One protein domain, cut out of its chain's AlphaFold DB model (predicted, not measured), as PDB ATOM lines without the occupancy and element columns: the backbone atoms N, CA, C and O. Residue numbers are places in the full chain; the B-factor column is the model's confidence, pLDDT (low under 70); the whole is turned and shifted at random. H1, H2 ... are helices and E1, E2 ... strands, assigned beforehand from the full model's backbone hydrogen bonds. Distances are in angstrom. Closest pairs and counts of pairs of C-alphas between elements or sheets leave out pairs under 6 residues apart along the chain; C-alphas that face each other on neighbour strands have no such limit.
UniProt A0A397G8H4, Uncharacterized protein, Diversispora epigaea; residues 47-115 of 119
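AT A GLANCE: This is residues 47 to 115 of the 119 residues of an uncharacterized protein of Diversispora epigaea (UniProt A0A397G8H4). A small hairpin of two strands, E1 and E2, sits by the later part of one long helix, H1, and a short second helix, H2, packs at a steep tilt on residues 50 to 57 of H1. A long loop, residues 64 to 85, leaves the end of H1, passes along E2, where residues 74 to 75 pair with it, and goes on to H2. The printed part has 69 residues with two named helices and two named strands, in the order H1, H2, E1, E2; under half of the residues are in these elements, and the class is mixed, helices and strands. The sheet has the order E1 - E2 and is antiparallel. The whole is compact, with a radius of gyration of the C-alphas of 12.5 A and spans of 34 by 28 by 17 A.

HOW THE PARTS SIT: Begin at the sheet, where E1, residues 101 to 103, and E2, residues 109 to 113, form a hairpin over a tight link of 5 residues. They are antiparallel, with 172 degrees between their directions. Look at residues 102 and 110: N 102 and O 110 are 2.8 A apart and N 110 and O 102 are 3.0 A apart, both within hydrogen-bond range. Residues 74 to 75 pair, parallel, with residues 112 to 113 of E2. Next find H1, residues 47 to 63, whose closest C-alpha pair with E1 is His 61 and Lys 102, 6.6 A apart. H1 and E2 are apart. H2, residues 86 to 94, touches H1, which takes part with residues 50 to 57 alone; the closest C-alphas are those of Lys 53 and Phe 94, 5.4 A apart. Their lines stand at a steep tilt of 48 degrees, opposite ways. In H1 and H2 every O i to N i+4 pair is within hydrogen-bond range.

IN THESE COORDINATES: Find C-alpha 101 at (8.188, 45.578, -33.248); from there E1 runs 6.7 A to C-alpha 103. E2 runs 12.6 A from C-alpha 109 to C-alpha 113 at (12.721, 38.652, -38.299). Go back to C-alpha 47 at (-8.336, 36.274, -19.735), where H1 begins; it runs 24.7 A to C-alpha 63. H2 runs 12.1 A from C-alpha 86 to C-alpha 94.

THE WHOLE: The two C-alphas farthest apart are those of Asn 47 and Arg 69, at 37.3 A. The printed part has no cut. The link from H1 to H2 is long, with 22 residues, and the link from H2 to E1 is short, with 6. The mean pLDDT of the printed part is 77.4; look for values under 70 at residues 65 to 84 and at residue 115.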
ATOM      1  N   ASN A  47      -9.082  35.183 -20.357       91.19
ATOM      2  CA  ASN A  47      -8.336  36.274 -19.735       91.19
ATOM      3  C   ASN A  47      -6.928  35.830 -19.320       91.19
ATOM      4  O   ASN A  47      -5.966  36.518 -19.641       91.19
ATOM      5  N   THR A  48      -6.793  34.648 -18.714       91.31
ATOM      6  CA  THR A  48      -5.496  34.062 -18.339       91.31
ATOM      7  C   THR A  48      -4.632  33.795 -19.570       91.31
ATOM      8  O   THR A  48      -3.438  34.086 -19.576       91.31
ATOM      9  N   ILE A  49      -5.239  33.304 -20.655       90.38
ATOM     10  CA  ILE A  49      -4.553  33.118 -21.939       90.38
ATOM     11  C   ILE A  49      -4.052  34.465 -22.484       90.38
ATOM     12  O   ILE A  49      -2.916  34.564 -22.950       90.38
ATOM     13  N   ASN A  50      -4.879  35.509 -22.424       90.94
ATOM     14  CA  ASN A  50      -4.515  36.841 -22.902       90.94
ATOM     15  C   ASN A  50      -3.411  37.483 -22.056       90.94
ATOM     16  O   ASN A  50      -2.468  38.031 -22.624       90.94
ATOM     17  N   GLU A  51      -3.468  37.368 -20.731       92.81
ATOM     18  CA  GLU A  51      -2.395  37.812 -19.833       92.81
ATOM     19  C   GLU A  51      -1.079  37.108 -20.159       92.81
ATOM     20  O   GLU A  51      -0.049  37.760 -20.335       92.81
ATOM     21  N   PHE A  52      -1.115  35.787 -20.341       93.19
ATOM     22  CA  PHE A  52       0.074  35.019 -20.693       93.19
ATOM     23  C   PHE A  52       0.679  35.461 -22.033       93.19
ATOM     24  O   PHE A  52       1.894  35.641 -22.142       93.19
ATOM     25  N   LYS A  53      -0.157  35.725 -23.046       92.56
ATOM     26  CA  LYS A  53       0.293  36.302 -24.324       92.56
ATOM     27  C   LYS A  53       0.987  37.651 -24.122       92.56
ATOM     28  O   LYS A  53       2.050  37.871 -24.700       92.56
ATOM     29  N   GLN A  54       0.437  38.531 -23.283       92.06
ATOM     30  CA  GLN A  54       1.054  39.830 -22.987       92.06
ATOM     31  C   GLN A  54       2.392  39.697 -22.249       92.06
ATOM     32  O   GLN A  54       3.325  40.451 -22.536       92.06
ATOM     33  N   ILE A  55       2.528  38.714 -21.354       93.12
ATOM     34  CA  ILE A  55       3.803  38.410 -20.687       93.12
ATOM     35  C   ILE A  55       4.870  38.032 -21.723       93.12
ATOM     36  O   ILE A  55       5.981  38.564 -21.686       93.12
ATOM     37  N   ILE A  56       4.529  37.180 -22.696       90.69
ATOM     38  CA  ILE A  56       5.453  36.794 -23.775       90.69
ATOM     39  C   ILE A  56       5.874  38.014 -24.602       90.69
ATOM     40  O   ILE A  56       7.068  38.221 -24.825       90.69
ATOM     41  N   VAL A  57       4.916  38.844 -25.033       90.88
ATOM     42  CA  VAL A  57       5.205  40.073 -25.799       90.88
ATOM     43  C   VAL A  57       6.117  41.014 -25.008       90.88
ATOM     44  O   VAL A  57       7.079  41.557 -25.552       90.88
ATOM     45  N   THR A  58       5.874  41.153 -23.706       89.81
ATOM     46  CA  THR A  58       6.692  41.987 -22.818       89.81
ATOM     47  C   THR A  58       8.130  41.475 -22.736       89.81
ATOM     48  O   THR A  58       9.075  42.255 -22.888       89.81
ATOM     49  N   GLU A  59       8.328  40.166 -22.566       87.69
ATOM     50  CA  GLU A  59       9.668  39.568 -22.545       87.69
ATOM     51  C   GLU A  59      10.392  39.713 -23.887       87.69
ATOM     52  O   GLU A  59      11.589  40.021 -23.920       87.69
ATOM     53  N   ILE A  60       9.671  39.574 -25.001       85.81
ATOM     54  CA  ILE A  60      10.193  39.857 -26.340       85.81
ATOM     55  C   ILE A  60      10.684  41.308 -26.419       85.81
ATOM     56  O   ILE A  60      11.847  41.564 -26.747       85.81
ATOM     57  N   HIS A  61       9.842  42.276 -26.057       85.00
ATOM     58  CA  HIS A  61      10.189  43.700 -26.082       85.00
ATOM     59  C   HIS A  61      11.328  44.056 -25.129       85.00
ATOM     60  O   HIS A  61      12.091  44.989 -25.411       85.00
ATOM     61  N   ARG A  62      11.475  43.331 -24.017       83.81
ATOM     62  CA  ARG A  62      12.609  43.471 -23.096       83.81
ATOM     63  C   ARG A  62      13.917  43.047 -23.755       83.81
ATOM     64  O   ARG A  62      14.941  43.665 -23.490       83.81
ATOM     65  N   LYS A  63      13.904  42.042 -24.634       80.19
ATOM     66  CA  LYS A  63      15.086  41.618 -25.409       80.19
ATOM     67  C   LYS A  63      15.422  42.564 -26.567       80.19
ATOM     68  O   LYS A  63      16.579  42.613 -26.983       80.19
ATOM     69  N   LEU A  64      14.459  43.360 -27.035       76.75
ATOM     70  CA  LEU A  64      14.667  44.452 -27.994       76.75
ATOM     71  C   LEU A  64      15.181  45.729 -27.285       76.75
ATOM     72  O   LEU A  64      14.575  46.802 -27.365       76.75
ATOM     73  N   THR A  65      16.273  45.626 -26.519       68.88
ATOM     74  CA  THR A  65      16.825  46.763 -25.764       68.88
ATOM     75  C   THR A  65      17.444  47.841 -26.668       68.88
ATOM     76  O   THR A  65      18.068  47.517 -27.678       68.88
ATOM     77  N   PRO A  66      17.343  49.128 -26.276       62.22
ATOM     78  CA  PRO A  66      17.812  50.280 -27.060       62.22
ATOM     79  C   PRO A  66      19.337  50.487 -27.056       62.22
ATOM     80  O   PRO A  66      19.806  51.530 -27.500       62.22
ATOM     81  N   SER A  67      20.143  49.571 -26.504       62.12
ATOM     82  CA  SER A  67      21.573  49.863 -26.351       62.12
ATOM     83  C   SER A  67      22.275  49.889 -27.715       62.12
ATOM     84  O   SER A  67      22.123  48.965 -28.513       62.12
ATOM     85  N   PHE A  68      23.106  50.906 -27.959       54.66
ATOM     86  CA  PHE A  68      23.930  51.009 -29.172       54.66
ATOM     87  C   PHE A  68      24.857  49.796 -29.375       54.66
ATOM     88  O   PHE A  68      25.132  49.416 -30.507       54.66
ATOM     89  N   ARG A  69      25.281  49.122 -28.292       55.81
ATOM     90  CA  ARG A  69      26.063  47.869 -28.358       55.81
ATOM     91  C   ARG A  69      25.232  46.653 -28.788       55.81
ATOM     92  O   ARG A  69      25.791  45.610 -29.103       55.81
ATOM     93  N   SER A  70      23.906  46.770 -28.755       53.41
ATOM     94  CA  SER A  70      22.949  45.723 -29.115       53.41
ATOM     95  C   SER A  70      22.096  46.074 -30.336       53.41
ATOM     96  O   SER A  70      21.186  45.303 -30.644       53.41
ATOM     97  N   MET A  71      22.380  47.193 -31.013       52.91
ATOM     98  CA  MET A  71      21.774  47.569 -32.292       52.91
ATOM     99  C   MET A  71      22.226  46.596 -33.388       52.91
ATOM    100  O   MET A  71      23.416  46.365 -33.579       52.91
ATOM    101  N   GLY A  72      21.263  45.995 -34.084       56.66
ATOM    102  CA  GLY A  72      21.500  44.995 -35.125       56.66
ATOM    103  C   GLY A  72      20.340  44.009 -35.240       56.66
ATOM    104  O   GLY A  72      19.435  44.000 -34.402       56.66
ATOM    105  N   LYS A  73      20.361  43.167 -36.280       59.75
ATOM    106  CA  LYS A  73      19.358  42.113 -36.497       59.75
ATOM    107  C   LYS A  73      19.276  41.211 -35.258       59.75
ATOM    108  O   LYS A  73      20.240  40.529 -34.916       59.75
ATOM    109  N   LYS A  74      18.119  41.199 -34.591       63.91
ATOM    110  CA  LYS A  74      17.805  40.247 -33.520       63.91
ATOM    111  C   LYS A  74      17.030  39.089 -34.128       63.91
ATOM    112  O   LYS A  74      15.872  39.235 -34.505       63.91
ATOM    113  N   THR A  75      17.698  37.949 -34.253       57.84
ATOM    114  CA  THR A  75      17.071  36.720 -34.737       57.84
ATOM    115  C   THR A  75      16.435  36.009 -33.553       57.84
ATOM    116  O   THR A  75      17.132  35.615 -32.619       57.84
ATOM    117  N   LEU A  76      15.114  35.861 -33.588       61.50
ATOM    118  CA  LEU A  76      14.385  34.972 -32.696       61.50
ATOM    119  C   LEU A  76      13.967  33.759 -33.523       61.50
ATOM    120  O   LEU A  76      13.167  33.883 -34.448       61.50
ATOM    121  N   THR A  77      14.518  32.593 -33.199       58.62
ATOM    122  CA  THR A  77      14.101  31.342 -33.834       58.62
ATOM    123  C   THR A  77      12.905  30.794 -33.075       58.62
ATOM    124  O   THR A  77      13.045  30.271 -31.971       58.62
ATOM    125  N   ILE A  78      11.724  30.931 -33.668       60.56
ATOM    126  CA  ILE A  78      10.500  30.310 -33.172       60.56
ATOM    127  C   ILE A  78      10.313  29.029 -33.982       60.56
ATOM    128  O   ILE A  78       9.916  29.073 -35.139       60.56
ATOM    129  N   LEU A  79      10.620  27.879 -33.375       56.12
ATOM    130  CA  LEU A  79      10.509  26.553 -34.013       56.12
ATOM    131  C   LEU A  79       9.052  26.124 -34.275       56.12
ATOM    132  O   LEU A  79       8.801  25.027 -34.764       56.12
ATOM    133  N   CYS A  80       8.089  26.973 -33.916       53.09
ATOM    134  CA  CYS A  80       6.672  26.643 -33.872       53.09
ATOM    135  C   CYS A  80       5.977  26.769 -35.234       53.09
ATOM    136  O   CYS A  80       4.857  26.291 -35.384       53.09
ATOM    137  N   THR A  81       6.601  27.424 -36.214       54.88
ATOM    138  CA  THR A  81       5.962  27.717 -37.498       54.88
ATOM    139  C   THR A  81       6.944  27.474 -38.637       54.88
ATOM    140  O   THR A  81       7.718  28.344 -39.012       54.88
ATOM    141  N   GLU A  82       6.882  26.294 -39.261       56.53
ATOM    142  CA  GLU A  82       7.562  26.024 -40.544       56.53
ATOM    143  C   GLU A  82       6.896  26.768 -41.730       56.53
ATOM    144  O   GLU A  82       6.961  26.322 -42.871       56.53
ATOM    145  N   SER A  83       6.198  27.875 -41.456       61.94
ATOM    146  CA  SER A  83       5.402  28.640 -42.415       61.94
ATOM    147  C   SER A  83       6.125  29.929 -42.788       61.94
ATOM    148  O   SER A  83       6.573  30.664 -41.906       61.94
ATOM    149  N   SER A  84       6.139  30.268 -44.076       64.69
ATOM    150  CA  SER A  84       6.655  31.551 -44.573       64.69
ATOM    151  C   SER A  84       5.883  32.765 -44.028       64.69
ATOM    152  O   SER A  84       6.366  33.886 -44.111       64.69
ATOM    153  N   ASN A  85       4.696  32.545 -43.447       74.25
ATOM    154  CA  ASN A  85       3.810  33.564 -42.865       74.25
ATOM    155  C   ASN A  85       3.851  33.559 -41.320       74.25
ATOM    156  O   ASN A  85       2.840  33.741 -40.637       74.25
ATOM    157  N   SER A  86       5.010  33.211 -40.751       77.06
ATOM    158  CA  SER A  86       5.192  33.039 -39.304       77.06
ATOM    159  C   SER A  86       4.862  34.303 -38.507       77.06
ATOM    160  O   SER A  86       4.323  34.209 -37.404       77.06
ATOM    161  N   TYR A  87       5.164  35.486 -39.049       83.19
ATOM    162  CA  TYR A  87       4.966  36.741 -38.329       83.19
ATOM    163  C   TYR A  87       3.479  37.052 -38.128       83.19
ATOM    164  O   TYR A  87       3.052  37.446 -37.042       83.19
ATOM    165  N   GLU A  88       2.685  36.822 -39.166       84.56
ATOM    166  CA  GLU A  88       1.244  37.030 -39.230       84.56
ATOM    167  C   GLU A  88       0.513  36.032 -38.329       84.56
ATOM    168  O   GLU A  88      -0.387  36.411 -37.578       84.56
ATOM    169  N   ILE A  89       0.945  34.767 -38.340       84.56
ATOM    170  CA  ILE A  89       0.424  33.733 -37.438       84.56
ATOM    171  C   ILE A  89       0.641  34.155 -35.982       84.56
ATOM    172  O   ILE A  89      -0.291  34.127 -35.181       84.56
ATOM    173  N   LEU A  90       1.852  34.600 -35.640       86.94
ATOM    174  CA  LEU A  90       2.170  35.047 -34.284       86.94
ATOM    175  C   LEU A  90       1.428  36.331 -33.906       86.94
ATOM    176  O   LEU A  90       0.983  36.451 -32.769       86.94
ATOM    177  N   SER A  91       1.212  37.242 -34.856       89.69
ATOM    178  CA  SER A  91       0.371  38.427 -34.655       89.69
ATOM    179  C   SER A  91      -1.056  38.037 -34.266       89.69
ATOM    180  O   SER A  91      -1.601  38.566 -33.296       89.69
ATOM    181  N   SER A  92      -1.635  37.049 -34.958       90.38
ATOM    182  CA  SER A  92      -2.958  36.514 -34.625       90.38
ATOM    183  C   SER A  92      -2.970  35.783 -33.281       90.38
ATOM    184  O   SER A  92      -3.925  35.933 -32.520       90.38
ATOM    185  N   ILE A  93      -1.927  35.009 -32.964       89.19
ATOM    186  CA  ILE A  93      -1.823  34.293 -31.686       89.19
ATOM    187  C   ILE A  93      -1.745  35.292 -30.535       89.19
ATOM    188  O   ILE A  93      -2.519  35.178 -29.588       89.19
ATOM    189  N   PHE A  94      -0.852  36.277 -30.611       91.38
ATOM    190  CA  PHE A  94      -0.651  37.268 -29.554       91.38
ATOM    191  C   PHE A  94      -1.712  38.367 -29.532       91.38
ATOM    192  O   PHE A  94      -1.757  39.130 -28.567       91.38
ATOM    193  N   ASN A  95      -2.569  38.434 -30.554       90.44
ATOM    194  CA  ASN A  95      -3.536  39.509 -30.747       90.44
ATOM    195  C   ASN A  95      -2.857  40.894 -30.711       90.44
ATOM    196  O   ASN A  95      -3.271  41.793 -29.980       90.44
ATOM    197  N   SER A  96      -1.742  41.035 -31.436       89.88
ATOM    198  CA  SER A  96      -0.937  42.259 -31.449       89.88
ATOM    199  C   SER A  96      -0.092  42.345 -32.710       89.88
ATOM    200  O   SER A  96       0.805  41.537 -32.894       89.88
ATOM    201  N   GLU A  97      -0.287  43.379 -33.528       88.62
ATOM    202  CA  GLU A  97       0.548  43.626 -34.718       88.62
ATOM    203  C   GLU A  97       1.972  44.092 -34.368       88.62
ATOM    204  O   GLU A  97       2.899  44.003 -35.177       88.62
ATOM    205  N   GLN A  98       2.158  44.589 -33.142       88.25
ATOM    206  CA  GLN A  98       3.421  45.142 -32.655       88.25
ATOM    207  C   GLN A  98       4.193  44.149 -31.773       88.25
ATOM    208  O   GLN A  98       5.195  44.517 -31.162       88.25
ATOM    209  N   TRP A  99       3.767  42.882 -31.708       90.06
ATOM    210  CA  TRP A  99       4.395  41.854 -30.868       90.06
ATOM    211  C   TRP A  99       5.910  41.742 -31.108       90.06
ATOM    212  O   TRP A  99       6.692  41.607 -30.169       90.06
ATOM    213  N   GLY A 100       6.325  41.858 -32.371       86.88
ATOM    214  CA  GLY A 100       7.713  41.759 -32.798       86.88
ATOM    215  C   GLY A 100       8.374  43.100 -33.094       86.88
ATOM    216  O   GLY A 100       9.517  43.091 -33.535       86.88
ATOM    217  N   LYS A 101       7.701  44.239 -32.882       86.31
ATOM    218  CA  LYS A 101       8.188  45.578 -33.248       86.31
ATOM    219  C   LYS A 101       8.258  46.491 -32.029       86.31
ATOM    220  O   LYS A 101       7.319  46.582 -31.248       86.31
ATOM    221  N   LYS A 102       9.361  47.227 -31.897       82.94
ATOM    222  CA  LYS A 102       9.546  48.246 -30.863       82.94
ATOM    223  C   LYS A 102       9.986  49.561 -31.486       82.94
ATOM    224  O   LYS A 102      10.978  49.597 -32.211       82.94
ATOM    225  N   ILE A 103       9.235  50.621 -31.197       81.94
ATOM    226  CA  ILE A 103       9.490  51.990 -31.657       81.94
ATOM    227  C   ILE A 103      10.103  52.771 -30.491       81.94
ATOM    228  O   ILE A 103       9.595  52.705 -29.371       81.94
ATOM    229  N   TYR A 104      11.195  53.491 -30.737       80.94
ATOM    230  CA  TYR A 104      11.877  54.311 -29.731       80.94
ATOM    231  C   TYR A 104      11.571  55.801 -29.924       80.94
ATOM    232  O   TYR A 104      11.136  56.226 -30.991       80.94
ATOM    233  N   SER A 105      11.862  56.610 -28.902       80.19
ATOM    234  CA  SER A 105      11.618  58.063 -28.892       80.19
ATOM    235  C   SER A 105      12.329  58.837 -30.011       80.19
ATOM    236  O   SER A 105      11.911  59.935 -30.350       80.19
ATOM    237  N   GLN A 106      13.378  58.262 -30.605       81.06
ATOM    238  CA  GLN A 106      14.128  58.832 -31.731       81.06
ATOM    239  C   GLN A 106      13.587  58.389 -33.105       81.06
ATOM    240  O   GLN A 106      14.324  58.411 -34.087       81.06
ATOM    241  N   ASN A 107      12.342  57.900 -33.182       77.94
ATOM    242  CA  ASN A 107      11.739  57.294 -34.382       77.94
ATOM    243  C   ASN A 107      12.479  56.062 -34.941       77.94
ATOM    244  O   ASN A 107      12.159  55.567 -36.022       77.94
ATOM    245  N   GLN A 108      13.443  55.525 -34.199       75.94
ATOM    246  CA  GLN A 108      14.112  54.274 -34.533       75.94
ATOM    247  C   GLN A 108      13.179  53.091 -34.271       75.94
ATOM    248  O   GLN A 108      12.345  53.132 -33.361       75.94
ATOM    249  N   VAL A 109      13.348  52.015 -35.038       78.81
ATOM    250  CA  VAL A 109      12.537  50.801 -34.918       78.81
ATOM    251  C   VAL A 109      13.438  49.575 -34.896       78.81
ATOM    252  O   VAL A 109      14.254  49.390 -35.796       78.81
ATOM    253  N   THR A 110      13.239  48.705 -33.908       79.69
ATOM    254  CA  THR A 110      13.779  47.340 -33.925       79.69
ATOM    255  C   THR A 110      12.631  46.371 -34.150       79.69
ATOM    256  O   THR A 110      11.575  46.511 -33.532       79.69
ATOM    257  N   TYR A 111      12.834  45.382 -35.016       81.31
ATOM    258  CA  TYR A 111      11.844  44.352 -35.297       81.31
ATOM    259  C   TYR A 111      12.455  42.949 -35.277       81.31
ATOM    260  O   TYR A 111      13.652  42.767 -35.512       81.31
ATOM    261  N   ILE A 112      11.619  41.961 -34.977       80.25
ATOM    262  CA  ILE A 112      11.937  40.543 -35.097       80.25
ATOM    263  C   ILE A 112      11.805  40.128 -36.557       80.25
ATOM    264  O   ILE A 112      10.812  40.425 -37.213       80.25
ATOM    265  N   VAL A 113      12.800  39.385 -37.035       75.19
ATOM    266  CA  VAL A 113      12.721  38.652 -38.299       75.19
ATOM    267  C   VAL A 113      12.532  37.180 -37.972       75.19
ATOM    268  O   VAL A 113      13.419  36.569 -37.370       75.19
ATOM    269  N   CYS A 114      11.388  36.620 -38.364       74.44
ATOM    270  CA  CYS A 114      11.179  35.177 -38.362       74.44
ATOM    271  C   CYS A 114      12.070  34.572 -39.452       74.44
ATOM    272  O   CYS A 114      12.016  34.997 -40.604       74.44
ATOM    273  N   ALA A 115      12.945  33.643 -39.076       65.62
ATOM    274  CA  ALA A 115      13.750  32.910 -40.041       65.62
ATOM    275  C   ALA A 115      12.960  31.699 -40.542       65.62
ATOM    276  O   ALA A 115      12.363  30.990 -39.730       65.62
TER     277      ALA A 115